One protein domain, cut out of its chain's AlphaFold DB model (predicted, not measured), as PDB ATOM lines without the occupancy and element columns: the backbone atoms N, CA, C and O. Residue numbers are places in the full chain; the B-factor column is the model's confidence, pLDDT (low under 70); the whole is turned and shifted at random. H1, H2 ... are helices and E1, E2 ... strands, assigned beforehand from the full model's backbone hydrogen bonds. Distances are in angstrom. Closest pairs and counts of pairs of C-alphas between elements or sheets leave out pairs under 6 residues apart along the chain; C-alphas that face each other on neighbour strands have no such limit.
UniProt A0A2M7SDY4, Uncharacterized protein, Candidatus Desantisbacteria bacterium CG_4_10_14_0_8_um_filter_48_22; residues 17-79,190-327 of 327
ATOM      1  N   PHE A  17     228.635 251.170 182.865       64.94
ATOM      2  CA  PHE A  17     227.477 250.704 183.608       64.94
ATOM      3  C   PHE A  17     227.771 249.455 184.438       64.94
ATOM      4  O   PHE A  17     226.993 249.205 185.341       64.94
ATOM      5  N   GLU A  18     228.875 248.717 184.252       65.12
ATOM      6  CA  GLU A  18     229.207 247.516 185.050       65.12
ATOM      7  C   GLU A  18     229.151 247.804 186.552       65.12
ATOM      8  O   GLU A  18     228.528 247.077 187.324       65.12
ATOM      9  N   LYS A  19     229.751 248.926 186.966       62.12
ATOM     10  CA  LYS A  19     229.772 249.378 188.365       62.12
ATOM     11  C   LYS A  19     228.401 249.826 188.870       62.12
ATOM     12  O   LYS A  19     228.123 249.707 190.055       62.12
ATOM     13  N   VAL A  20     227.564 250.353 187.981       62.62
ATOM     14  CA  VAL A  20     226.210 250.816 188.311       62.62
ATOM     15  C   VAL A  20     225.259 249.618 188.409       62.62
ATOM     16  O   VAL A  20     224.543 249.477 189.388       62.62
ATOM     17  N   ILE A  21     225.316 248.712 187.435       63.59
ATOM     18  CA  ILE A  21     224.538 247.474 187.325       63.59
ATOM     19  C   ILE A  21     224.879 246.516 188.471       63.59
ATOM     20  O   ILE A  21     223.971 245.949 189.066       63.59
ATOM     21  N   SER A  22     226.160 246.369 188.829       61.12
ATOM     22  CA  SER A  22     226.588 245.495 189.938       61.12
ATOM     23  C   SER A  22     226.147 245.976 191.325       61.12
ATOM     24  O   SER A  22     226.129 245.177 192.259       61.12
ATOM     25  N   GLY A  23     225.781 247.255 191.469       55.56
ATOM     26  CA  GLY A  23     225.305 247.846 192.723       55.56
ATOM     27  C   GLY A  23     223.783 247.965 192.847       55.56
ATOM     28  O   GLY A  23     223.306 248.438 193.876       55.56
ATOM     29  N   ILE A  24     223.017 247.578 191.822       61.44
ATOM     30  CA  ILE A  24     221.554 247.700 191.798       61.44
ATOM     31  C   ILE A  24     220.941 246.299 191.877       61.44
ATOM     32  O   ILE A  24     221.358 245.392 191.157       61.44
ATOM     33  N   GLU A  25     219.921 246.112 192.723       56.47
ATOM     34  CA  GLU A  25     219.091 244.904 192.672       56.47
ATOM     35  C   GLU A  25     218.282 244.939 191.372       56.47
ATOM     36  O   GLU A  25     217.215 245.545 191.266       56.47
ATOM     37  N   LEU A  26     218.840 244.329 190.333       59.22
ATOM     38  CA  LEU A  26     218.170 244.205 189.055       59.22
ATOM     39  C   LEU A  26     217.186 243.049 189.149       59.22
ATOM     40  O   LEU A  26     217.552 241.890 189.385       59.22
ATOM     41  N   ARG A  27     215.911 243.373 188.946       56.19
ATOM     42  CA  ARG A  27     214.910 242.354 188.695       56.19
ATOM     43  C   ARG A  27     215.170 241.767 187.314       56.19
ATOM     44  O   ARG A  27     214.815 242.356 186.303       56.19
ATOM     45  N   GLY A  28     215.787 240.600 187.311       53.25
ATOM     46  CA  GLY A  28     215.851 239.708 186.167       53.25
ATOM     47  C   GLY A  28     214.998 238.466 186.393       53.25
ATOM     48  O   GLY A  28     214.686 238.124 187.542       53.25
ATOM     49  N   TYR A  29     214.693 237.731 185.322       47.22
ATOM     50  CA  TYR A  29     214.111 236.382 185.383       47.22
ATOM     51  C   TYR A  29     214.925 235.444 186.286       47.22
ATOM     52  O   TYR A  29     214.391 234.462 186.794       47.22
ATOM     53  N   ILE A  30     216.214 235.754 186.478       45.16
ATOM     54  CA  ILE A  30     217.146 235.036 187.350       45.16
ATOM     55  C   ILE A  30     216.747 235.146 188.832       45.16
ATOM     56  O   ILE A  30     216.825 234.150 189.546       45.16
ATOM     57  N   ASN A  31     216.291 236.316 189.298       47.62
ATOM     58  CA  ASN A  31     216.114 236.583 190.734       47.62
ATOM     59  C   ASN A  31     214.641 236.598 191.174       47.62
ATOM     60  O   ASN A  31     214.331 236.192 192.293       47.62
ATOM     61  N   LYS A  32     213.723 237.055 190.308       57.22
ATOM     62  CA  LYS A  32     212.265 237.042 190.535       57.22
ATOM     63  C   LYS A  32     211.571 236.913 189.171       57.22
ATOM     64  O   LYS A  32     211.687 237.851 188.381       57.22
ATOM     65  N   PRO A  33     210.835 235.822 188.866       56.56
ATOM     66  CA  PRO A  33     210.098 235.723 187.605       56.56
ATOM     67  C   PRO A  33     209.184 236.952 187.402       56.56
ATOM     68  O   PRO A  33     208.821 237.621 188.385       56.56
ATOM     69  N   PRO A  34     208.819 237.293 186.149       57.91
ATOM     70  CA  PRO A  34     207.981 238.449 185.865       57.91
ATOM     71  C   PRO A  34     206.708 238.357 186.689       57.91
ATOM     72  O   PRO A  34     206.149 237.266 186.825       57.91
ATOM     73  N   VAL A  35     206.235 239.488 187.221       66.31
ATOM     74  CA  VAL A  35     204.934 239.508 187.896       66.31
ATOM     75  C   VAL A  35     203.872 239.172 186.858       66.31
ATOM     76  O   VAL A  35     203.482 240.006 186.028       66.31
ATOM     77  N   SER A  36     203.425 237.922 186.903       75.00
ATOM     78  CA  SER A  36     202.226 237.473 186.217       75.00
ATOM     79  C   SER A  36     201.082 238.402 186.587       75.00
ATOM     80  O   SER A  36     200.991 238.871 187.719       75.00
ATOM     81  N   VAL A  37     200.182 238.653 185.648       80.88
ATOM     82  CA  VAL A  37     198.885 239.222 186.003       80.88
ATOM     83  C   VAL A  37     198.252 238.301 187.049       80.88
ATOM     84  O   VAL A  37     198.234 237.085 186.861       80.88
ATOM     85  N   THR A  38     197.767 238.864 188.155       80.50
ATOM     86  CA  THR A  38     197.223 238.094 189.283       80.50
ATOM     87  C   THR A  38     195.709 238.240 189.418       80.50
ATOM     88  O   THR A  38     195.094 239.190 188.924       80.50
ATOM     89  N   GLY A  39     195.096 237.313 190.158       84.69
ATOM     90  CA  GLY A  39     193.704 237.407 190.590       84.69
ATOM     91  C   GLY A  39     192.699 237.336 189.440       84.69
ATOM     92  O   GLY A  39     192.920 236.680 188.425       84.69
ATOM     93  N   GLY A  40     191.564 238.024 189.594       84.88
ATOM     94  CA  GLY A  40     190.454 237.961 188.640       84.88
ATOM     95  C   GLY A  40     190.787 238.423 187.216       84.88
ATOM     96  O   GLY A  40     190.048 238.084 186.301       84.88
ATOM     97  N   ILE A  41     191.845 239.213 187.011       88.69
ATOM     98  CA  ILE A  41     192.260 239.670 185.673       88.69
ATOM     99  C   ILE A  41     192.956 238.531 184.914       88.69
ATOM    100  O   ILE A  41     192.747 238.377 183.712       88.69
ATOM    101  N   GLN A  42     193.742 237.705 185.611       88.81
ATOM    102  CA  GLN A  42     194.428 236.558 185.014       88.81
ATOM    103  C   GLN A  42     193.430 235.562 184.418       88.81
ATOM    104  O   GLN A  42     193.601 235.114 183.286       88.81
ATOM    105  N   TRP A  43     192.361 235.267 185.162       88.56
ATOM    106  CA  TRP A  43     191.272 234.402 184.705       88.56
ATOM    107  C   TRP A  43     190.568 234.981 183.478       88.56
ATOM    108  O   TRP A  43     190.411 234.283 182.481       88.56
ATOM    109  N   ASP A  44     190.236 236.275 183.498       91.69
ATOM    110  CA  ASP A  44     189.579 236.924 182.361       91.69
ATOM    111  C   ASP A  44     190.463 236.959 181.101       91.69
ATOM    112  O   ASP A  44     189.942 236.885 179.990       91.69
ATOM    113  N   LEU A  45     191.789 237.063 181.245       90.81
ATOM    114  CA  LEU A  45     192.731 236.926 180.127       90.81
ATOM    115  C   LEU A  45     192.812 235.478 179.628       90.81
ATOM    116  O   LEU A  45     192.860 235.244 178.421       90.81
ATOM    117  N   ALA A  46     192.844 234.506 180.542       89.94
ATOM    118  CA  ALA A  46     192.949 233.089 180.206       89.94
ATOM    119  C   ALA A  46     191.712 232.574 179.453       89.94
ATOM    120  O   ALA A  46     191.871 231.816 178.492       89.94
ATOM    121  N   GLU A  47     190.529 233.037 179.870       92.38
ATOM    122  CA  GLU A  47     189.212 232.763 179.280       92.38
ATOM    123  C   GLU A  47     188.839 233.727 178.139       92.38
ATOM    124  O   GLU A  47     187.728 233.673 177.621       92.38
ATOM    125  N   GLU A  48     189.744 234.634 177.759       90.00
ATOM    126  CA  GLU A  48     189.562 235.604 176.667       90.00
ATOM    127  C   GLU A  48     188.365 236.564 176.834       90.00
ATOM    128  O   GLU A  48     187.928 237.213 175.879       90.00
ATOM    129  N   LYS A  49     187.873 236.730 178.067       90.44
ATOM    130  CA  LYS A  49     186.868 237.741 178.442       90.44
ATOM    131  C   LYS A  49     187.404 239.159 178.255       90.44
ATOM    132  O   LYS A  49     186.662 240.061 177.869       90.44
ATOM    133  N   ILE A  50     188.701 239.351 178.492       92.56
ATOM    134  CA  ILE A  50     189.431 240.573 178.150       92.56
ATOM    135  C   ILE A  50     190.668 240.228 177.321       92.56
ATOM    136  O   ILE A  50     191.198 239.123 177.382       92.56
ATOM    137  N   LYS A  51     191.143 241.191 176.529       93.56
ATOM    138  CA  LYS A  51     192.335 241.026 175.686       93.56
ATOM    139  C   LYS A  51     193.557 241.652 176.343       93.56
ATOM    140  O   LYS A  51     193.438 242.664 177.030       93.56
ATOM    141  N   SER A  52     194.727 241.092 176.046       94.38
ATOM    142  CA  SER A  52     196.014 241.709 176.369       94.38
ATOM    143  C   SER A  52     196.172 243.079 175.698       94.38
ATOM    144  O   SER A  52     195.492 243.404 174.714       94.38
ATOM    145  N   LEU A  53     197.085 243.885 176.234       95.69
ATOM    146  CA  LEU A  53     197.311 245.268 175.825       95.69
ATOM    147  C   LEU A  53     198.670 245.437 175.154       95.69
ATOM    148  O   LEU A  53     199.659 244.847 175.578       95.69
ATOM    149  N   SER A  54     198.757 246.276 174.122       95.56
ATOM    150  CA  SER A  54     200.062 246.605 173.540       95.56
ATOM    151  C   SER A  54     200.872 247.482 174.501       95.56
ATOM    152  O   SER A  54     200.290 248.212 175.302       95.56
ATOM    153  N   ILE A  55     202.201 247.508 174.362       94.94
ATOM    154  CA  ILE A  55     203.066 248.438 175.118       94.94
ATOM    155  C   ILE A  55     202.565 249.883 174.996       94.94
ATOM    156  O   ILE A  55     202.447 250.598 175.988       94.94
ATOM    157  N   ASP A  56     202.152 250.283 173.796       91.50
ATOM    158  CA  ASP A  56     201.561 251.598 173.540       91.50
ATOM    159  C   ASP A  56     200.235 251.856 174.262       91.50
ATOM    160  O   ASP A  56     199.945 253.004 174.585       91.50
ATOM    161  N   ASP A  57     199.405 250.833 174.491       94.25
ATOM    162  CA  ASP A  57     198.168 251.011 175.261       94.25
ATOM    163  C   ASP A  57     198.493 251.292 176.720       94.25
ATOM    164  O   ASP A  57     197.848 252.119 177.359       94.25
ATOM    165  N   ILE A  58     199.500 250.595 177.236       95.06
ATOM    166  CA  ILE A  58     199.917 250.684 178.627       95.06
ATOM    167  C   ILE A  58     200.584 252.039 178.890       95.06
ATOM    168  O   ILE A  58     200.249 252.689 179.877       95.06
ATOM    169  N   THR A  59     201.464 252.482 177.988       92.19
ATOM    170  CA  THR A  59     202.377 253.613 178.221       92.19
ATOM    171  C   THR A  59     201.874 254.966 177.719       92.19
ATOM    172  O   THR A  59     202.135 255.981 178.364       92.19
ATOM    173  N   ASN A  60     201.120 255.028 176.613       87.75
ATOM    174  CA  ASN A  60     200.597 256.299 176.100       87.75
ATOM    175  C   ASN A  60     199.282 256.671 176.793       87.75
ATOM    176  O   ASN A  60     198.201 256.530 176.216       87.75
ATOM    177  N   ILE A  61     199.385 257.166 178.027       87.94
ATOM    178  CA  ILE A  61     198.236 257.621 178.811       87.94
ATOM    179  C   ILE A  61     197.786 259.003 178.330       87.94
ATOM    180  O   ILE A  61     198.478 260.000 178.526       87.94
ATOM    181  N   PHE A  62     196.585 259.080 177.753       86.38
ATOM    182  CA  PHE A  62     195.946 260.361 177.412       86.38
ATOM    183  C   PHE A  62     194.973 260.851 178.489       86.38
ATOM    184  O   PHE A  62     194.531 261.996 178.438       86.38
ATOM    185  N   CYS A  63     194.583 259.983 179.426       89.44
ATOM    186  CA  CYS A  63     193.579 260.282 180.440       89.44
ATOM    187  C   CYS A  63     193.951 259.611 181.773       89.44
ATOM    188  O   CYS A  63     194.120 258.391 181.782       89.44
ATOM    189  N   PRO A  64     194.018 260.344 182.902       90.31
ATOM    190  CA  PRO A  64     194.340 259.760 184.208       90.31
ATOM    191  C   PRO A  64     193.420 258.597 184.612       90.31
ATOM    192  O   PRO A  64     193.890 257.580 185.108       90.31
ATOM    193  N   SER A  65     192.120 258.698 184.310       91.81
ATOM    194  CA  SER A  65     191.128 257.635 184.549       91.81
ATOM    195  C   SER A  65     191.211 256.455 183.572       91.81
ATOM    196  O   SER A  65     190.382 255.554 183.618       91.81
ATOM    197  N   ARG A  66     192.150 256.480 182.620       93.56
ATOM    198  CA  ARG A  66     192.270 255.514 181.516       93.56
ATOM    199  C   ARG A  66     191.018 255.383 180.642       93.56
ATOM    200  O   ARG A  66     190.823 254.388 179.942       93.56
ATOM    201  N   ARG A  67     190.182 256.430 180.596       93.56
ATOM    202  CA  ARG A  67     189.034 256.510 179.675       93.56
ATOM    203  C   ARG A  67     189.457 256.386 178.205       93.56
ATOM    204  O   ARG A  67     188.675 255.928 177.383       93.56
ATOM    205  N   ASP A  68     190.689 256.737 177.862       93.25
ATOM    206  CA  ASP A  68     191.284 256.508 176.544       93.25
ATOM    207  C   ASP A  68     191.396 255.017 176.179       93.25
ATOM    208  O   ASP A  68     191.099 254.656 175.037       93.25
ATOM    209  N   ILE A  69     191.729 254.141 177.137       94.62
ATOM    210  CA  ILE A  69     191.683 252.680 176.946       94.62
ATOM    211  C   ILE A  69     190.251 252.214 176.721       94.62
ATOM    212  O   ILE A  69     189.996 251.476 175.769       94.62
ATOM    213  N   TYR A  70     189.309 252.688 177.537       94.88
ATOM    214  CA  TYR A  70     187.891 252.374 177.373       94.88
ATOM    215  C   TYR A  70     187.387 252.760 175.969       94.88
ATOM    216  O   TYR A  70     186.841 251.927 175.244       94.88
ATOM    217  N   MET A  71     187.668 253.986 175.520       94.69
ATOM    218  CA  MET A  71     187.304 254.455 174.179       94.69
ATOM    219  C   MET A  71     187.916 253.576 173.079       94.69
ATOM    220  O   MET A  71     187.222 253.175 172.145       94.69
ATOM    221  N   LYS A  72     189.212 253.252 173.189       94.38
ATOM    222  CA  LYS A  72     189.948 252.493 172.167       94.38
ATOM    223  C   LYS A  72     189.549 251.019 172.107       94.38
ATOM    224  O   LYS A  72     189.384 250.481 171.016       94.38
ATOM    225  N   ARG A  73     189.479 250.347 173.258       93.62
ATOM    226  CA  ARG A  73     189.381 248.882 173.361       93.62
ATOM    227  C   ARG A  73     187.950 248.398 173.586       93.62
ATOM    228  O   ARG A  73     187.597 247.363 173.028       93.62
ATOM    229  N   VAL A  74     187.135 249.149 174.328       92.38
ATOM    230  CA  VAL A  74     185.742 248.782 174.630       92.38
ATOM    231  C   VAL A  74     184.807 249.352 173.569       92.38
ATOM    232  O   VAL A  74     184.156 248.593 172.855       92.38
ATOM    233  N   LEU A  75     184.799 250.678 173.389       93.50
ATOM    234  CA  LEU A  75     183.927 251.327 172.399       93.50
ATOM    235  C   LEU A  75     184.451 251.232 170.958       93.50
ATOM    236  O   LEU A  75     183.729 251.561 170.021       93.50
ATOM    237  N   LYS A  76     185.703 250.792 170.767       94.00
ATOM    238  CA  LYS A  76     186.371 250.672 169.456       94.00
ATOM    239  C   LYS A  76     186.390 251.982 168.657       94.00
ATOM    240  O   LYS A  76     186.428 251.980 167.425       94.00
ATOM    241  N   ILE A  77     186.415 253.110 169.359       94.00
ATOM    242  CA  ILE A  77     186.490 254.436 168.760       94.00
ATOM    243  C   ILE A  77     187.930 254.701 168.316       94.00
ATOM    244  O   ILE A  77     188.895 254.559 169.077       94.00
ATOM    245  N   LYS A  78     188.083 255.135 167.064       90.19
ATOM    246  CA  LYS A  78     189.365 255.616 166.545       90.19
ATOM    247  C   LYS A  78     189.591 257.046 167.027       90.19
ATOM    248  O   LYS A  78     188.765 257.917 166.786       90.19
ATOM    249  N   GLY A  79     190.713 257.276 167.704       87.12
ATOM    250  CA  GLY A  79     191.114 258.627 168.092       87.12
ATOM    251  C   GLY A  79     191.448 259.478 166.868       87.12
ATOM    252  O   GLY A  79     191.875 258.943 165.839       87.12
ATOM    253  N   GLU A 190     207.580 237.767 171.304       94.88
ATOM    254  CA  GLU A 190     206.348 236.997 171.440       94.88
ATOM    255  C   GLU A 190     206.188 236.521 172.891       94.88
ATOM    256  O   GLU A 190     206.456 235.357 173.193       94.88
ATOM    257  N   PRO A 191     205.785 237.410 173.822       92.00
ATOM    258  CA  PRO A 191     205.579 237.020 175.208       92.00
ATOM    259  C   PRO A 191     204.326 236.145 175.349       92.00
ATOM    260  O   PRO A 191     203.383 236.222 174.552       92.00
ATOM    261  N   ASN A 192     204.256 235.370 176.429       91.06
ATOM    262  CA  ASN A 192     203.028 234.717 176.852       91.06
ATOM    263  C   ASN A 192     202.010 235.771 177.315       91.06
ATOM    264  O   ASN A 192     202.023 236.253 178.450       91.06
ATOM    265  N   THR A 193     201.091 236.101 176.412       91.69
ATOM    266  CA  THR A 193     200.104 237.168 176.611       91.69
ATOM    267  C   THR A 193     199.141 236.920 177.777       91.69
ATOM    268  O   THR A 193     198.674 237.884 178.382       91.69
ATOM    269  N   LYS A 194     198.871 235.651 178.122       89.88
ATOM    270  CA  LYS A 194     197.979 235.263 179.229       89.88
ATOM    271  C   LYS A 194     198.642 235.454 180.591       89.88
ATOM    272  O   LYS A 194     197.968 235.776 181.561       89.88
ATOM    273  N   ILE A 195     199.960 235.278 180.647       87.31
ATOM    274  CA  ILE A 195     200.755 235.482 181.860       87.31
ATOM    275  C   ILE A 195     201.056 236.966 182.045       87.31
ATOM    276  O   ILE A 195     200.833 237.519 183.117       87.31
ATOM    277  N   LEU A 196     201.559 237.623 180.998       89.38
ATOM    278  CA  LEU A 196     202.116 238.966 181.128       89.38
ATOM    279  C   LEU A 196     201.079 240.078 180.922       89.38
ATOM    280  O   LEU A 196     201.323 241.213 181.326       89.38
ATOM    281  N   GLY A 197     199.943 239.788 180.277       91.94
ATOM    282  CA  GLY A 197     198.932 240.789 179.916       91.94
ATOM    283  C   GLY A 197     199.360 241.738 178.789       91.94
ATOM    284  O   GLY A 197     198.625 242.669 178.458       91.94
ATOM    285  N   ILE A 198     200.525 241.498 178.177       94.12
ATOM    286  CA  ILE A 198     201.068 242.262 177.047       94.12
ATOM    287  C   ILE A 198     200.728 241.545 175.738       94.12
ATOM    288  O   ILE A 198     200.796 240.320 175.658       94.12
ATOM    289  N   SER A 199     200.330 242.291 174.709       93.88
ATOM    290  CA  SER A 199     200.024 241.745 173.385       93.88
ATOM    291  C   SER A 199     201.268 241.227 172.658       93.88
ATOM    292  O   SER A 199     202.367 241.764 172.791       93.88
ATOM    293  N   SER A 200     201.053 240.207 171.829       90.25
ATOM    294  CA  SER A 200     202.060 239.611 170.952       90.25
ATOM    295  C   SER A 200     201.686 239.827 169.472       90.25
ATOM    296  O   SER A 200     200.493 239.761 169.149       90.25
ATOM    297  N   PRO A 201     202.657 240.074 168.573       91.94
ATOM    298  CA  PRO A 201     204.049 240.395 168.886       91.94
ATOM    299  C   PRO A 201     204.183 241.827 169.432       91.94
ATOM    300  O   PRO A 201     203.438 242.731 169.052       91.94
ATOM    301  N   SER A 202     205.161 242.030 170.308       92.06
ATOM    302  CA  SER A 202     205.690 243.340 170.681       92.06
ATOM    303  C   SER A 202     206.954 243.603 169.867       92.06
ATOM    304  O   SER A 202     207.828 242.744 169.788       92.06
ATOM    305  N   THR A 203     207.050 244.773 169.242       91.56
ATOM    306  CA  THR A 203     208.115 245.057 168.274       91.56
ATOM    307  C   THR A 203     208.816 246.361 168.652       91.56
ATOM    308  O   THR A 203     208.377 247.417 168.208       91.56
ATOM    309  N   PRO A 204     209.846 246.313 169.510       91.69
ATOM    310  CA  PRO A 204     210.692 247.474 169.781       91.69
ATOM    311  C   PRO A 204     211.488 247.888 168.538       91.69
ATOM    312  O   PRO A 204     211.875 247.047 167.717       91.69
ATOM    313  N   ASP A 205     211.827 249.173 168.439       87.81
ATOM    314  CA  ASP A 205     212.682 249.674 167.356       87.81
ATOM    315  C   ASP A 205     214.138 249.188 167.472       87.81
ATOM    316  O   ASP A 205     214.829 249.015 166.457       87.81
ATOM    317  N   PHE A 206     214.601 248.929 168.703       85.25
ATOM    318  CA  PHE A 206     215.956 248.463 169.007       85.25
ATOM    319  C   PHE A 206     215.946 247.268 169.958       85.25
ATOM    320  O   PHE A 206     215.352 247.348 171.029       85.25
ATOM    321  N   VAL A 207     216.694 246.209 169.626       86.00
ATOM    322  CA  VAL A 207     217.061 245.139 170.571       86.00
ATOM    323  C   VAL A 207     218.530 244.783 170.384       86.00
ATOM    324  O   VAL A 207     218.936 244.345 169.308       86.00
ATOM    325  N   ILE A 208     219.329 244.935 171.437       83.88
ATOM    326  CA  ILE A 208     220.753 244.596 171.461       83.88
ATOM    327  C   ILE A 208     220.992 243.607 172.613       83.88
ATOM    328  O   ILE A 208     221.470 244.009 173.675       83.88
ATOM    329  N   PRO A 209     220.677 242.308 172.430       81.62
ATOM    330  CA  PRO A 209     220.773 241.324 173.508       81.62
ATOM    331  C   PRO A 209     222.175 241.217 174.104       81.62
ATOM    332  O   PRO A 209     222.318 241.116 175.313       81.62
ATOM    333  N   GLY A 210     223.211 241.315 173.262       76.44
ATOM    334  CA  GLY A 210     224.603 241.245 173.712       76.44
ATOM    335  C   GLY A 210     224.994 242.339 174.706       76.44
ATOM    336  O   GLY A 210     225.920 242.117 175.462       76.44
ATOM    337  N   LEU A 211     224.277 243.468 174.730       75.25
ATOM    338  CA  LEU A 211     224.489 244.568 175.680       75.25
ATOM    339  C   LEU A 211     223.350 244.665 176.707       75.25
ATOM    340  O   LEU A 211     223.219 245.681 177.383       75.25
ATOM    341  N   SER A 212     222.467 243.662 176.774       85.38
ATOM    342  CA  SER A 212     221.257 243.681 177.608       85.38
ATOM    343  C   SER A 212     220.405 244.949 177.421       85.38
ATOM    344  O   SER A 212     219.888 245.503 178.393       85.38
ATOM    345  N   ALA A 213     220.282 245.437 176.176       87.81
ATOM    346  CA  ALA A 213     219.665 246.729 175.870       87.81
ATOM    347  C   ALA A 213     218.470 246.636 174.908       87.81
ATOM    348  O   ALA A 213     218.491 245.882 173.931       87.81
ATOM    349  N   ILE A 214     217.445 247.455 175.144       91.31
ATOM    350  CA  ILE A 214     216.226 247.530 174.325       91.31
ATOM    351  C   ILE A 214     215.713 248.963 174.240       91.31
ATOM    352  O   ILE A 214     215.978 249.775 175.126       91.31
ATOM    353  N   GLY A 215     214.968 249.303 173.192       91.50
ATOM    354  CA  GLY A 215     214.520 250.679 173.054       91.50
ATOM    355  C   GLY A 215     213.566 250.987 171.925       91.50
ATOM    356  O   GLY A 215     213.200 250.120 171.136       91.50
ATOM    357  N   ASP A 216     213.215 252.270 171.861       91.25
ATOM    358  CA  ASP A 216     212.208 252.806 170.949       91.25
ATOM    359  C   ASP A 216     212.587 254.192 170.412       91.25
ATOM    360  O   ASP A 216     213.309 254.963 171.059       91.25
ATOM    361  N   ILE A 217     212.067 254.538 169.238       90.75
ATOM    362  CA  ILE A 217     212.142 255.871 168.649       90.75
ATOM    363  C   ILE A 217     210.916 256.649 169.106       90.75
ATOM    364  O   ILE A 217     209.772 256.249 168.895       90.75
ATOM    365  N   LYS A 218     211.131 257.814 169.715       92.12
ATOM    366  CA  LYS A 218     210.034 258.681 170.163       92.12
ATOM    367  C   LYS A 218     210.103 260.027 169.473       92.12
ATOM    368  O   LYS A 218     211.178 260.580 169.282       92.12
ATOM    369  N   THR A 219     208.944 260.567 169.112       91.56
ATOM    370  CA  THR A 219     208.825 261.890 168.492       91.56
ATOM    371  C   THR A 219     207.983 262.812 169.355       91.56
ATOM    372  O   THR A 219     207.059 262.369 170.041       91.56
ATOM    373  N   GLY A 220     208.278 264.110 169.329       89.38
ATOM    374  CA  GLY A 220     207.517 265.061 170.129       89.38
ATOM    375  C   GLY A 220     208.088 266.470 170.171       89.38
ATOM    376  O   GLY A 220     208.967 266.843 169.396       89.38
ATOM    377  N   PHE A 221     207.547 267.263 171.094       85.06
ATOM    378  CA  PHE A 221     208.073 268.589 171.420       85.06
ATOM    379  C   PHE A 221     209.192 268.521 172.464       85.06
ATOM    380  O   PHE A 221     210.257 269.117 172.288       85.06
ATOM    381  N   GLU A 222     208.969 267.748 173.522       87.62
ATOM    382  CA  GLU A 222     209.918 267.496 174.603       87.62
ATOM    383  C   GLU A 222     209.949 266.009 174.962       87.62
ATOM    384  O   GLU A 222     208.976 265.283 174.728       87.62
ATOM    385  N   PHE A 223     211.077 265.572 175.522       88.44
ATOM    386  CA  PHE A 223     211.192 264.233 176.075       88.44
ATOM    387  C   PHE A 223     210.201 264.072 177.230       88.44
ATOM    388  O   PHE A 223     209.969 265.004 177.999       88.44
ATOM    389  N   LYS A 224     209.608 262.887 177.340       87.81
ATOM    390  CA  LYS A 224     208.675 262.557 178.408       87.81
ATOM    391  C   LYS A 224     209.186 261.355 179.173       87.81
ATOM    392  O   LYS A 224     209.497 260.330 178.576       87.81
ATOM    393  N   ASP A 225     209.182 261.459 180.494       85.38
ATOM    394  CA  ASP A 225     209.686 260.408 181.379       85.38
ATOM    395  C   ASP A 225     208.987 259.063 181.180       85.38
ATOM    396  O   ASP A 225     209.633 258.019 181.270       85.38
ATOM    397  N   TYR A 226     207.699 259.082 180.817       86.25
ATOM    398  CA  TYR A 226     206.925 257.874 180.529       86.25
ATOM    399  C   TYR A 226     207.392 257.131 179.267       86.25
ATOM    400  O   TYR A 226     207.010 255.981 179.065       86.25
ATOM    401  N   TYR A 227     208.242 257.724 178.417       91.56
ATOM    402  CA  TYR A 227     208.874 256.994 177.314       91.56
ATOM    403  C   TYR A 227     209.755 255.850 177.819       91.56
ATOM    404  O   TYR A 227     209.831 254.813 177.163       91.56
ATOM    405  N   ARG A 228     210.352 255.995 179.010       94.31
ATOM    406  CA  ARG A 228     211.175 254.952 179.640       94.31
ATOM    407  C   ARG A 228     210.380 253.678 179.932       94.31
ATOM    408  O   ARG A 228     210.908 252.578 179.794       94.31
ATOM    409  N   LEU A 229     209.090 253.822 180.232       95.25
ATOM    410  CA  LEU A 229     208.196 252.698 180.505       95.25
ATOM    411  C   LEU A 229     207.992 251.799 179.286       95.25
ATOM    412  O   LEU A 229     207.774 250.603 179.445       95.25
ATOM    413  N   ALA A 230     208.085 252.340 178.066       94.88
ATOM    414  CA  ALA A 230     208.004 251.514 176.863       94.88
ATOM    415  C   ALA A 230     209.176 250.526 176.799       94.88
ATOM    416  O   ALA A 230     208.957 249.341 176.558       94.88
ATOM    417  N   ALA A 231     210.395 250.988 177.102       94.81
ATOM    418  CA  ALA A 231     211.571 250.124 177.169       94.81
ATOM    419  C   ALA A 231     211.437 249.061 178.271       94.81
ATOM    420  O   ALA A 231     211.714 247.895 178.011       94.81
ATOM    421  N   ALA A 232     210.931 249.427 179.455       94.69
ATOM    422  CA  ALA A 232     210.678 248.469 180.537       94.69
ATOM    423  C   ALA A 232     209.640 247.402 180.153       94.69
ATOM    424  O   ALA A 232     209.835 246.216 180.407       94.69
ATOM    425  N   GLY A 233     208.561 247.798 179.478       94.88
ATOM    426  CA  GLY A 233     207.563 246.861 178.974       94.88
ATOM    427  C   GLY A 233     208.111 245.910 177.908       94.88
ATOM    428  O   GLY A 233     207.802 244.718 177.925       94.88
ATOM    429  N   TYR A 234     208.958 246.411 177.002       95.19
ATOM    430  CA  TYR A 234     209.660 245.572 176.031       95.19
ATOM    431  C   TYR A 234     210.664 244.626 176.697       95.19
ATOM    432  O   TYR A 234     210.730 243.465 176.298       95.19
ATOM    433  N   ALA A 235     211.401 245.086 177.713       93.31
ATOM    434  CA  ALA A 235     212.310 244.254 178.500       93.31
ATOM    435  C   ALA A 235     211.555 243.088 179.150       93.31
ATOM    436  O   ALA A 235     211.886 241.937 178.891       93.31
ATOM    437  N   LEU A 236     210.455 243.366 179.859       92.75
ATOM    438  CA  LEU A 236     209.603 242.335 180.464       92.75
ATOM    439  C   LEU A 236     209.058 241.337 179.432       92.75
ATOM    440  O   LEU A 236     208.993 240.136 179.695       92.75
ATOM    441  N   ALA A 237     208.660 241.816 178.249       93.56
ATOM    442  CA  ALA A 237     208.207 240.946 177.167       93.56
ATOM    443  C   ALA A 237     209.340 240.049 176.638       93.56
ATOM    444  O   ALA A 237     209.121 238.861 176.399       93.56
ATOM    445  N   TYR A 238     210.542 240.609 176.469       92.81
ATOM    446  CA  TYR A 238     211.728 239.889 176.009       92.81
ATOM    447  C   TYR A 238     212.135 238.808 177.007       92.81
ATOM    448  O   TYR A 238     212.267 237.639 176.644       92.81
ATOM    449  N   GLU A 239     212.258 239.198 178.271       90.75
ATOM    450  CA  GLU A 239     212.582 238.344 179.408       90.75
ATOM    451  C   GLU A 239     211.567 237.197 179.527       90.75
ATOM    452  O   GLU A 239     211.951 236.040 179.672       90.75
ATOM    453  N   ASN A 240     210.270 237.472 179.352       90.38
ATOM    454  CA  ASN A 240     209.227 236.443 179.327       90.38
ATOM    455  C   ASN A 240     209.331 235.452 178.169       90.38
ATOM    456  O   ASN A 240     209.038 234.273 178.361       90.38
ATOM    457  N   GLN A 241     209.749 235.898 176.988       91.19
ATOM    458  CA  GLN A 241     209.957 234.996 175.862       91.19
ATOM    459  C   GLN A 241     211.240 234.165 176.015       91.19
ATOM    460  O   GLN A 241     211.270 233.002 175.613       91.19
ATOM    461  N   LYS A 242     212.323 234.769 176.514       90.00
ATOM    462  CA  LYS A 242     213.664 234.164 176.518       90.00
ATOM    463  C   LYS A 242     214.001 233.406 177.798       90.00
ATOM    464  O   LYS A 242     214.798 232.474 177.743       90.00
ATOM    465  N   GLY A 243     213.364 233.748 178.911       83.38
ATOM    466  CA  GLY A 243     213.551 233.094 180.199       83.38
ATOM    467  C   GLY A 243     214.878 233.444 180.877       83.38
ATOM    468  O   GLY A 243     215.506 234.464 180.596       83.38
ATOM    469  N   VAL A 244     215.292 232.575 181.800       79.94
ATOM    470  CA  VAL A 244     216.451 232.760 182.690       79.94
ATOM    471  C   VAL A 244     217.732 233.077 181.909       79.94
ATOM    472  O   VAL A 244     218.022 232.432 180.902       79.94
ATOM    473  N   GLY A 245     218.505 234.063 182.379       78.38
ATOM    474  CA  GLY A 245     219.786 234.453 181.777       78.38
ATOM    475  C   GLY A 245     219.696 235.499 180.663       78.38
ATOM    476  O   GLY A 245     220.721 235.839 180.082       78.38
ATOM    477  N   ASN A 246     218.498 236.003 180.348       85.88
ATOM    478  CA  ASN A 246     218.257 236.910 179.218       85.88
ATOM    479  C   ASN A 246     217.683 238.264 179.665       85.88
ATOM    480  O   ASN A 246     216.785 238.811 179.022       85.88
ATOM    481  N   ASP A 247     218.183 238.776 180.786       84.94
ATOM    482  CA  ASP A 247     217.704 240.017 181.390       84.94
ATOM    483  C   ASP A 247     218.080 241.238 180.549       84.94
ATOM    484  O   ASP A 247     219.182 241.329 180.008       84.94
ATOM    485  N   ILE A 248     217.162 242.199 180.447       88.25
ATOM    486  CA  ILE A 248     217.376 243.440 179.704       88.25
ATOM    487  C   ILE A 248     217.345 244.601 180.690       88.25
ATOM    488  O   ILE A 248     216.290 245.049 181.132       88.25
ATOM    489  N   ASN A 249     218.528 245.107 181.023       87.06
ATOM    490  CA  ASN A 249     218.716 246.088 182.093       87.06
ATOM    491  C   ASN A 249     219.046 247.492 181.583       87.06
ATOM    492  O   ASN A 249     219.169 248.415 182.385       87.06
ATOM    493  N   LEU A 250     219.167 247.678 180.267       89.19
ATOM    494  CA  LEU A 250     219.401 248.980 179.650       89.19
ATOM    495  C   LEU A 250     218.246 249.370 178.726       89.19
ATOM    496  O   LEU A 250     217.844 248.633 177.824       89.19
ATOM    497  N   GLY A 251     217.734 250.575 178.942       91.94
ATOM    498  CA  GLY A 251     216.729 251.212 178.111       91.94
ATOM    499  C   GLY A 251     217.356 252.261 177.205       91.94
ATOM    500  O   GLY A 251     218.224 253.029 177.622       91.94
ATOM    501  N   LEU A 252     216.894 252.302 175.957       92.00
ATOM    502  CA  LEU A 252     217.316 253.255 174.940       92.00
ATOM    503  C   LEU A 252     216.090 253.999 174.422       92.00
ATOM    504  O   LEU A 252     215.145 253.384 173.934       92.00
ATOM    505  N   ILE A 253     216.100 255.326 174.475       92.62
ATOM    506  CA  ILE A 253     215.107 256.131 173.762       92.62
ATOM    507  C   ILE A 253     215.834 257.039 172.792       92.62
ATOM    508  O   ILE A 253     216.558 257.951 173.193       92.62
ATOM    509  N   TYR A 254     215.615 256.789 171.504       89.56
ATOM    510  CA  TYR A 254     216.081 257.674 170.454       89.56
ATOM    511  C   TYR A 254     215.005 258.722 170.178       89.56
ATOM    512  O   TYR A 254     214.024 258.491 169.469       89.56
ATOM    513  N   TYR A 255     215.151 259.874 170.817       92.12
ATOM    514  CA  TYR A 255     214.159 260.930 170.793       92.12
ATOM    515  C   TYR A 255     214.420 261.911 169.652       92.12
ATOM    516  O   TYR A 255     215.436 262.603 169.630       92.12
ATOM    517  N   PHE A 256     213.468 262.015 168.734       91.06
ATOM    518  CA  PHE A 256     213.499 262.917 167.596       91.06
ATOM    519  C   PHE A 256     212.525 264.094 167.821       91.06
ATOM    520  O   PHE A 256     211.306 263.922 167.709       91.06
ATOM    521  N   PRO A 257     213.014 265.305 168.135       90.19
ATOM    522  CA  PRO A 257     212.153 266.475 168.299       90.19
ATOM    523  C   PRO A 257     211.553 266.914 166.953       90.19
ATOM    524  O   PRO A 257     212.286 267.275 166.042       90.19
ATOM    525  N   THR A 258     210.221 266.931 166.834       88.19
ATOM    526  CA  THR A 258     209.494 267.229 165.576       88.19
ATOM    527  C   THR A 258     208.680 268.524 165.607       88.19
ATOM    528  O   THR A 258     207.923 268.795 164.676       88.19
ATOM    529  N   ARG A 259     208.764 269.301 166.697       86.44
ATOM    530  CA  ARG A 259     207.952 270.518 166.909       86.44
ATOM    531  C   ARG A 259     208.778 271.724 167.361       86.44
ATOM    532  O   ARG A 259     208.403 272.443 168.284       86.44
ATOM    533  N   LYS A 260     209.963 271.901 166.784       83.69
ATOM    534  CA  LYS A 260     210.891 272.990 167.128       83.69
ATOM    535  C   LYS A 260     210.883 274.033 166.017       83.69
ATOM    536  O   LYS A 260     210.610 273.697 164.876       83.69
ATOM    537  N   LYS A 261     211.158 275.293 166.362       84.19
ATOM    538  CA  LYS A 261     211.244 276.388 165.379       84.19
ATOM    539  C   LYS A 261     212.514 276.309 164.522       84.19
ATOM    540  O   LYS A 261     212.540 276.869 163.436       84.19
ATOM    541  N   ASP A 262     213.509 275.559 164.995       84.56
ATOM    542  CA  ASP A 262     214.821 275.411 164.374       84.56
ATOM    543  C   ASP A 262     215.176 273.935 164.159       84.56
ATOM    544  O   ASP A 262     214.532 273.020 164.688       84.56
ATOM    545  N   ILE A 263     216.238 273.685 163.389       81.00
ATOM    546  CA  ILE A 263     216.795 272.340 163.221       81.00
ATOM    547  C   ILE A 263     217.281 271.845 164.584       81.00
ATOM    548  O   ILE A 263     218.154 272.443 165.203       81.00
ATOM    549  N   SER A 264     216.706 270.737 165.043       80.94
ATOM    550  CA  SER A 264     217.116 270.047 166.262       80.94
ATOM    551  C   SER A 264     217.596 268.647 165.909       80.94
ATOM    552  O   SER A 264     217.034 267.996 165.026       80.94
ATOM    553  N   PHE A 265     218.645 268.192 166.586       79.56
ATOM    554  CA  PHE A 265     219.149 266.836 166.421       79.56
ATOM    555  C   PHE A 265     218.377 265.878 167.318       79.56
ATOM    556  O   PHE A 265     217.827 266.261 168.351       79.56
ATOM    557  N   ALA A 266     218.318 264.620 166.901       84.88
ATOM    558  CA  ALA A 266     217.786 263.583 167.756       84.88
ATOM    559  C   ALA A 266     218.768 263.280 168.892       84.88
ATOM    560  O   ALA A 266     219.987 263.332 168.720       84.88
ATOM    561  N   HIS A 267     218.216 262.984 170.062       86.69
ATOM    562  CA  HIS A 267     218.963 262.711 171.279       86.69
ATOM    563  C   HIS A 267     218.794 261.247 171.658       86.69
ATOM    564  O   HIS A 267     217.680 260.722 171.650       86.69
ATOM    565  N   LEU A 268     219.897 260.601 172.022       86.25
ATOM    566  CA  LEU A 268     219.865 259.270 172.598       86.25
ATOM    567  C   LEU A 268     219.865 259.378 174.121       86.25
ATOM    568  O   LEU A 268     220.810 259.902 174.705       86.25
ATOM    569  N   TYR A 269     218.833 258.826 174.746       89.12
ATOM    570  CA  TYR A 269     218.770 258.639 176.189       89.12
ATOM    571  C   TYR A 269     219.059 257.176 176.505       89.12
ATOM    572  O   TYR A 269     218.373 256.293 175.989       89.12
ATOM    573  N   ILE A 270     220.064 256.939 177.348       87.25
ATOM    574  CA  ILE A 270     220.421 255.620 177.876       87.25
ATOM    575  C   ILE A 270     220.145 255.648 179.376       87.25
ATOM    576  O   ILE A 270     220.537 256.597 180.053       87.25
ATOM    577  N   PHE A 271     219.449 254.643 179.893       88.62
ATOM    578  CA  PHE A 271     219.109 254.549 181.312       88.62
ATOM    579  C   PHE A 271     219.049 253.093 181.763       88.62
ATOM    580  O   PHE A 271     218.871 252.186 180.953       88.62
ATOM    581  N   VAL A 272     219.174 252.882 183.070       89.06
ATOM    582  CA  VAL A 272     218.986 251.567 183.684       89.06
ATOM    583  C   VAL A 272     217.491 251.270 183.782       89.06
ATOM    584  O   VAL A 272     216.705 252.124 184.189       89.06
ATOM    585  N   ILE A 273     217.104 250.058 183.396       90.38
ATOM    586  CA  ILE A 273     215.794 249.486 183.695       90.38
ATOM    587  C   ILE A 273     215.971 248.728 185.008       90.38
ATOM    588  O   ILE A 273     216.515 247.625 185.024       90.38
ATOM    589  N   ASP A 274     215.565 249.340 186.115       86.56
ATOM    590  CA  ASP A 274     215.591 248.748 187.454       86.56
ATOM    591  C   ASP A 274     214.239 248.083 187.796       86.56
ATOM    592  O   ASP A 274     213.362 247.941 186.934       86.56
ATOM    593  N   ASP A 275     214.072 247.593 189.030       84.50
ATOM    594  CA  ASP A 275     212.790 247.016 189.467       84.50
ATOM    595  C   ASP A 275     211.703 248.088 189.616       84.50
ATOM    596  O   ASP A 275     210.553 247.831 189.269       84.50
ATOM    597  N   THR A 276     212.066 249.306 190.033       89.44
ATOM    598  CA  THR A 276     211.131 250.435 190.160       89.44
ATOM    599  C   THR A 276     210.442 250.721 188.830       89.44
ATOM    600  O   THR A 276     209.216 250.727 188.755       89.44
ATOM    601  N   LEU A 277     211.209 250.872 187.747       91.69
ATOM    602  CA  LEU A 277     210.664 251.169 186.425       91.69
ATOM    603  C   LEU A 277     209.830 250.005 185.862       91.69
ATOM    604  O   LEU A 277     208.828 250.227 185.175       91.69
ATOM    605  N   ARG A 278     210.215 248.754 186.158       91.25
ATOM    606  CA  ARG A 278     209.402 247.574 185.816       91.25
ATOM    607  C   ARG A 278     208.083 247.583 186.582       91.25
ATOM    608  O   ARG A 278     207.038 247.360 185.972       91.25
ATOM    609  N   GLN A 279     208.114 247.866 187.881       90.56
ATOM    610  CA  GLN A 279     206.920 247.928 188.715       90.56
ATOM    611  C   GLN A 279     205.988 249.059 188.272       90.56
ATOM    612  O   GLN A 279     204.796 248.821 188.100       90.56
ATOM    613  N   GLU A 280     206.517 250.243 187.956       92.75
ATOM    614  CA  GLU A 280     205.731 251.349 187.396       92.75
ATOM    615  C   GLU A 280     205.002 250.942 186.104       92.75
ATOM    616  O   GLU A 280     203.818 251.250 185.917       92.75
ATOM    617  N   PHE A 281     205.681 250.212 185.212       94.31
ATOM    618  CA  PHE A 281     205.053 249.688 184.000       94.31
ATOM    619  C   PHE A 281     203.933 248.685 184.325       94.31
ATOM    620  O   PHE A 281     202.847 248.768 183.742       94.31
ATOM    621  N   LEU A 282     204.175 247.750 185.249       92.81
ATOM    622  CA  LEU A 282     203.197 246.741 185.669       92.81
ATOM    623  C   LEU A 282     201.969 247.385 186.329       92.81
ATOM    624  O   LEU A 282     200.842 247.030 185.989       92.81
ATOM    625  N   ASP A 283     202.156 248.406 187.162       92.75
ATOM    626  CA  ASP A 283     201.062 249.165 187.772       92.75
ATOM    627  C   ASP A 283     200.207 249.863 186.706       92.75
ATOM    628  O   ASP A 283     198.973 249.888 186.768       92.75
ATOM    629  N   MET A 284     200.850 250.432 185.681       93.94
ATOM    630  CA  MET A 284     200.153 251.052 184.552       93.94
ATOM    631  C   MET A 284     199.420 250.033 183.679       93.94
ATOM    632  O   MET A 284     198.349 250.356 183.146       93.94
ATOM    633  N   ARG A 285     199.959 248.818 183.541       94.50
ATOM    634  CA  ARG A 285     199.292 247.690 182.880       94.50
ATOM    635  C   ARG A 285     198.051 247.282 183.666       94.50
ATOM    636  O   ARG A 285     196.971 247.208 183.085       94.50
ATOM    637  N   ASP A 286     198.183 247.080 184.968       93.81
ATOM    638  CA  ASP A 286     197.108 246.561 185.811       93.81
ATOM    639  C   ASP A 286     195.952 247.559 185.911       93.81
ATOM    640  O   ASP A 286     194.796 247.179 185.727       93.81
ATOM    641  N   LYS A 287     196.247 248.863 186.028       93.69
ATOM    642  CA  LYS A 287     195.238 249.935 185.920       93.69
ATOM    643  C   LYS A 287     194.470 249.889 184.596       93.69
ATOM    644  O   LYS A 287     193.266 250.133 184.563       93.69
ATOM    645  N   ALA A 288     195.151 249.598 183.489       94.88
ATOM    646  CA  ALA A 288     194.528 249.532 182.168       94.88
ATOM    647  C   ALA A 288     193.627 248.299 182.009       94.88
ATOM    648  O   ALA A 288     192.518 248.401 181.483       94.88
ATOM    649  N   LEU A 289     194.109 247.141 182.466       95.12
ATOM    650  CA  LEU A 289     193.363 245.886 182.442       95.12
ATOM    651  C   LEU A 289     192.144 245.944 183.366       95.12
ATOM    652  O   LEU A 289     191.086 245.441 182.992       95.12
ATOM    653  N   LEU A 290     192.257 246.613 184.517       94.31
ATOM    654  CA  LEU A 290     191.136 246.832 185.427       94.31
ATOM    655  C   LEU A 290     190.004 247.609 184.747       94.31
ATOM    656  O   LEU A 290     188.862 247.164 184.781       94.31
ATOM    657  N   VAL A 291     190.321 248.693 184.029       94.62
ATOM    658  CA  VAL A 291     189.314 249.438 183.252       94.62
ATOM    659  C   VAL A 291     188.619 248.555 182.217       94.62
ATOM    660  O   VAL A 291     187.410 248.672 182.020       94.62
ATOM    661  N   MET A 292     189.351 247.656 181.553       93.88
ATOM    662  CA  MET A 292     188.727 246.706 180.629       93.88
ATOM    663  C   MET A 292     187.806 245.732 181.365       93.88
ATOM    664  O   MET A 292     186.664 245.554 180.950       93.88
ATOM    665  N   LYS A 293     188.274 245.134 182.463       93.19
ATOM    666  CA  LYS A 293     187.495 244.195 183.280       93.19
ATOM    667  C   LYS A 293     186.191 244.822 183.777       93.19
ATOM    668  O   LYS A 293     185.124 244.245 183.589       93.19
ATOM    669  N   GLU A 294     186.256 246.017 184.356       92.56
ATOM    670  CA  GLU A 294     185.081 246.734 184.865       92.56
ATOM    671  C   GLU A 294     184.089 247.093 183.752       92.56
ATOM    672  O   GLU A 294     182.875 246.972 183.931       92.56
ATOM    673  N   ALA A 295     184.589 247.467 182.576       90.19
ATOM    674  CA  ALA A 295     183.755 247.796 181.427       90.19
ATOM    675  C   ALA A 295     182.990 246.592 180.852       90.19
ATOM    676  O   ALA A 295     181.891 246.767 180.320       90.19
ATOM    677  N   PHE A 296     183.558 245.387 180.951       86.06
ATOM    678  CA  PHE A 296     182.918 244.137 180.528       86.06
ATOM    679  C   PHE A 296     182.160 243.424 181.658       86.06
ATOM    680  O   PHE A 296     181.539 242.389 181.421       86.06
ATOM    681  N   SER A 297     182.172 243.981 182.871       86.31
ATOM    682  CA  SER A 297     181.381 243.477 183.994       86.31
ATOM    683  C   SER A 297     179.883 243.764 183.821       86.31
ATOM    684  O   SER A 297     179.471 244.569 182.981       86.31
ATOM    685  N   VAL A 298     179.051 243.134 184.656       77.75
ATOM    686  CA  VAL A 298     177.586 243.312 184.643       77.75
ATOM    687  C   VAL A 298     177.185 244.779 184.847       77.75
ATOM    688  O   VAL A 298     176.254 245.247 184.196       77.75
ATOM    689  N   SER A 299     177.910 245.526 185.688       77.19
ATOM    690  CA  SER A 299     177.631 246.942 185.963       77.19
ATOM    691  C   SER A 299     178.073 247.892 184.845       77.19
ATOM    692  O   SER A 299     177.674 249.055 184.865       77.19
ATOM    693  N   LYS A 300     178.876 247.423 183.873       84.06
ATOM    694  CA  LYS A 300     179.402 248.200 182.731       84.06
ATOM    695  C   LYS A 300     179.919 249.585 183.135       84.06
ATOM    696  O   LYS A 300     179.483 250.611 182.607       84.06
ATOM    697  N   THR A 301     180.857 249.611 184.075       88.31
ATOM    698  CA  THR A 301     181.397 250.861 184.617       88.31
ATOM    699  C   THR A 301     182.088 251.675 183.523       88.31
ATOM    700  O   THR A 301     182.890 251.160 182.741       88.31
ATOM    701  N   VAL A 302     181.781 252.972 183.469       90.69
ATOM    702  CA  VAL A 302     182.413 253.917 182.544       90.69
ATOM    703  C   VAL A 302     183.412 254.773 183.329       90.69
ATOM    704  O   VAL A 302     182.992 255.463 184.259       90.69
ATOM    705  N   PRO A 303     184.708 254.803 182.960       92.75
ATOM    706  CA  PRO A 303     185.697 255.599 183.686       92.75
ATOM    707  C   PRO A 303     185.361 257.092 183.697       92.75
ATOM    708  O   PRO A 303     184.922 257.631 182.678       92.75
ATOM    709  N   ALA A 304     185.616 257.781 184.809       91.88
ATOM    710  CA  ALA A 304     185.297 259.200 184.972       91.88
ATOM    711  C   ALA A 304     185.947 260.098 183.898       91.88
ATOM    712  O   ALA A 304     187.002 259.786 183.331       91.88
ATOM    713  N   LEU A 305     185.309 261.234 183.613       91.00
ATOM    714  CA  LEU A 305     185.882 262.272 182.758       91.00
ATOM    715  C   LEU A 305     187.015 262.990 183.497       91.00
ATOM    716  O   LEU A 305     186.869 263.342 184.663       91.00
ATOM    717  N   ALA A 306     188.128 263.235 182.808       89.25
ATOM    718  CA  ALA A 306     189.212 264.049 183.345       89.25
ATOM    719  C   ALA A 306     188.922 265.553 183.201       89.25
ATOM    720  O   ALA A 306     188.132 265.969 182.343       89.25
ATOM    721  N   GLU A 307     189.616 266.361 184.002       85.12
ATOM    722  CA  GLU A 307     189.614 267.820 183.890       85.12
ATOM    723  C   GLU A 307     190.097 268.265 182.498       85.12
ATOM    724  O   GLU A 307     191.123 267.795 181.986       85.12
ATOM    725  N   LEU A 308     189.330 269.159 181.866       80.19
ATOM    726  CA  LEU A 308     189.550 269.596 180.484       80.19
ATOM    727  C   LEU A 308     190.913 270.272 180.311       80.19
ATOM    728  O   LEU A 308     191.706 269.847 179.467       80.19
ATOM    729  N   ASP A 309     191.184 271.269 181.145       77.94
ATOM    730  CA  ASP A 309     192.315 272.180 180.962       77.94
ATOM    731  C   ASP A 309     193.659 271.547 181.332       77.94
ATOM    732  O   ASP A 309     194.700 271.969 180.839       77.94
ATOM    733  N   LYS A 310     193.650 270.481 182.142       78.19
ATOM    734  CA  LYS A 310     194.876 269.791 182.571       78.19
ATOM    735  C   LYS A 310     195.242 268.596 181.699       78.19
ATOM    736  O   LYS A 310     196.416 268.367 181.427       78.19
ATOM    737  N   HIS A 311     194.253 267.811 181.268       79.56
ATOM    738  CA  HIS A 311     194.518 266.483 180.701       79.56
ATOM    739  C   HIS A 311     193.996 266.297 179.276       79.56
ATOM    740  O   HIS A 311     194.445 265.395 178.570       79.56
ATOM    741  N   CYS A 312     193.062 267.133 178.816       81.62
ATOM    742  CA  CYS A 312     192.357 266.867 177.562       81.62
ATOM    743  C   CYS A 312     192.928 267.607 176.343       81.62
ATOM    744  O   CYS A 312     192.544 267.264 175.226       81.62
ATOM    745  N   ILE A 313     193.835 268.578 176.521       76.31
ATOM    746  CA  ILE A 313     194.333 269.457 175.440       76.31
ATOM    747  C   ILE A 313     194.862 268.653 174.243       76.31
ATOM    748  O   ILE A 313     194.487 268.925 173.105       76.31
ATOM    749  N   TYR A 314     195.665 267.617 174.501       74.44
ATOM    750  CA  TYR A 314     196.264 266.766 173.465       74.44
ATOM    751  C   TYR A 314     195.594 265.389 173.339       74.44
ATOM    752  O   TYR A 314     196.095 264.506 172.637       74.44
ATOM    753  N   CYS A 315     194.461 265.180 174.015       84.50
ATOM    754  CA  CYS A 315     193.767 263.901 174.006       84.50
ATOM    755  C   CYS A 315     193.015 263.698 172.684       84.50
ATOM    756  O   CYS A 315     192.057 264.403 172.364       84.50
ATOM    757  N   LYS A 316     193.383 262.648 171.945       88.38
ATOM    758  CA  LYS A 316     192.750 262.254 170.670       88.38
ATOM    759  C   LYS A 316     191.284 261.803 170.785       88.38
ATOM    760  O   LYS A 316     190.652 261.516 169.773       88.38
ATOM    761  N   TYR A 317     190.759 261.696 172.006       91.38
ATOM    762  CA  TYR A 317     189.369 261.336 172.308       91.38
ATOM    763  C   TYR A 317     188.562 262.502 172.891       91.38
ATOM    764  O   TYR A 317     187.431 262.299 173.339       91.38
ATOM    765  N   ARG A 318     189.121 263.721 172.901       89.56
ATOM    766  CA  ARG A 318     188.474 264.905 173.481       89.56
ATOM    767  C   ARG A 318     187.073 265.138 172.915       89.56
ATOM    768  O   ARG A 318     186.138 265.270 173.695       89.56
ATOM    769  N   SER A 319     186.915 265.093 171.591       88.75
ATOM    770  CA  SER A 319     185.624 265.315 170.923       88.75
ATOM    771  C   SER A 319     184.530 264.357 171.401       88.75
ATOM    772  O   SER A 319     183.381 264.757 171.560       88.75
ATOM    773  N   GLU A 320     184.875 263.098 171.673       91.38
ATOM    774  CA  GLU A 320     183.927 262.099 172.181       91.38
ATOM    775  C   GLU A 320     183.601 262.310 173.662       91.38
ATOM    776  O   GLU A 320     182.466 262.111 174.103       91.38
ATOM    777  N   CYS A 321     184.579 262.771 174.441       90.25
ATOM    778  CA  CYS A 321     184.356 263.137 175.835       90.25
ATOM    779  C   CYS A 321     183.465 264.383 175.948       90.25
ATOM    780  O   CYS A 321     182.589 264.421 176.808       90.25
ATOM    781  N   ASP A 322     183.609 265.356 175.048       89.81
ATOM    782  CA  ASP A 322     182.791 266.575 175.035       89.81
ATOM    783  C   ASP A 322     181.320 266.285 174.719       89.81
ATOM    784  O   ASP A 322     180.437 266.882 175.330       89.81
ATOM    785  N   LYS A 323     181.028 265.301 173.856       89.38
ATOM    786  CA  LYS A 323     179.650 264.806 173.662       89.38
ATOM    787  C   LYS A 323     179.057 264.231 174.947       89.38
ATOM    788  O   LYS A 323     177.863 264.369 175.175       89.38
ATOM    789  N   SER A 324     179.882 263.579 175.769       86.19
ATOM    790  CA  SER A 324     179.445 262.989 177.042       86.19
ATOM    791  C   SER A 324     179.186 264.053 178.113       86.19
ATOM    792  O   SER A 324     178.329 263.842 178.953       86.19
ATOM    793  N   ARG A 325     179.906 265.184 178.076       85.31
ATOM    794  CA  ARG A 325     179.743 266.315 179.015       85.31
ATOM    795  C   ARG A 325     178.480 267.144 178.782       85.31
ATOM    796  O   ARG A 325     178.074 267.880 179.666       85.31
ATOM    797  N   ARG A 326     177.928 267.096 177.567       85.25
ATOM    798  CA  ARG A 326     176.745 267.874 177.158       85.25
ATOM    799  C   ARG A 326     175.417 267.160 177.435       85.25
ATOM    800  O   ARG A 326     174.377 267.731 177.132       85.25
ATOM    801  N   LYS A 327     175.468 265.911 177.898       71.75
ATOM    802  CA  LYS A 327     174.304 265.113 178.290       71.75
ATOM    803  C   LYS A 327     174.087 265.239 179.784       71.75
ATOM    804  O   LYS A 327     172.908 265.232 180.178       71.75
TER     805      LYS A 327
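What this domain is: This is residues 17 to 79 and 190 to 327 of the 327 residues of an uncharacterized protein of Candidatus Desantisbacteria bacterium CG_4_10_14_0_8_um_filter_48_22 (UniProt A0A2M7SDY4). A twisted sheet of four strands has one helix, H6, packed over one face, and the long helix H7 crosses H6 and runs on away from the sheet as a beam, with the short helices H2, H3 and H4 packed along it. H5 packs on H2, the small helices H8 and H9 lie at the end of the domain away from the sheet, and H1 at the opposite end only grazes the sheet. The printed part has 201 residues with nine named helices and four named strands, in the order H1 H2 H3 H4 H5 E1 E2 H6 E3 E4 H7 H8 H9. The sheet is mixed, in the order E1, E2, E3, E4, with E2 and E3 parallel and the two outer pairs antiparallel; the class is mixed, helices and strands. The whole is compact, with a radius of gyration of the C-alphas of 18.0 A, and its outline is flat, 58 by 51 by 26 A.

Where its parts are: In the sheet, E1 is residues 206 to 208, E2 is residues 213 to 220 at 22.7 A, E3 is residues 250 to 257 at 22.1 A, and E4 is residues 267 to 272 at 16.7 A, each length from first to last C-alpha. E2 begins with C-alpha 213 at (219.665, 246.729, 175.870). H6 is residues 227 to 242, 23.3 A long. H7, residues 275 to 296, is the longest helix at 31.3 A and runs from C-alpha 275 at (212.790, 247.016, 189.467) to C-alpha 296 at (182.918, 244.137, 180.528). The shorter helices are H1, residues 17 to 21; H2, 40 to 46; H3, 55 to 59; H4, 67 to 74; H5, 193 to 196; H8, 308 to 312; and H9, 318 to 325.

How they stand to each other: E1 and E2 form a hairpin, antiparallel, with N 208 and O 213 at 2.8 A. E2 and E3 are parallel, with N 252 and O 214 at 2.8 A. E3 and E4 form a second hairpin, antiparallel, with N 253 and O 269 at 2.9 A. These N and O pairs are within hydrogen-bond range. E2, H6 and E3 make a strand-helix-strand unit, two parallel neighbour strands with a helix between, and its crossover is right-handed. H6 and the sheet make two layers, the helix on one face at a height over the sheet of 8.2 A; the closest C-alphas of H6 and E2 are those of Ala 231 and Gly 215, 5.1 A apart. H7 is the hub, touching four helices. Its residues 277 to 282 touch H6, about perpendicular at 88 degrees, the closest C-alphas being those of Arg 278 and Ala 232, 5.5 A apart. H3 touches H7 at Ile 58 and Arg 285, with C-alphas 5.2 A apart, and H6 at Ile 55 and Ala 230, 6.1 A. H4 touches H7 at a steep tilt of 61 degrees, the same way, with the C-alphas of Tyr 70 and Met 292 closest at 6.6 A. H2 touches H7, about perpendicular at 84 degrees, with the C-alphas of Ile 41 and Lys 293 closest at 7.0 A. H5 touches H2, with the C-alphas of Lys 194 and Ala 46 closest at 5.6 A. H9 is near H4, and H8 is close to H9 but not clearly touching, with the C-alphas of Cys 312 and Arg 318 at 6.0 A. H7 and H9 are apart. Every O i to N i+4 pair is within hydrogen-bond range in H1, H2, H3, H4, H7, H8 and H9; H6 has 11 of 12, and H5 is too short for such a pair.

The domain as a whole: The two C-alphas farthest apart are those of Lys 19 and Lys 327, 58.5 A. Residues 80 to 189 are not printed, and C-alphas 79 and 190 are 26.7 A apart across this cut, which lies in the link from H4 to H5. The links from H1 to H2 and from H7 to H8 are long. The mean pLDDT of the printed part is 86.1, and residues 17 to 35 are under 70.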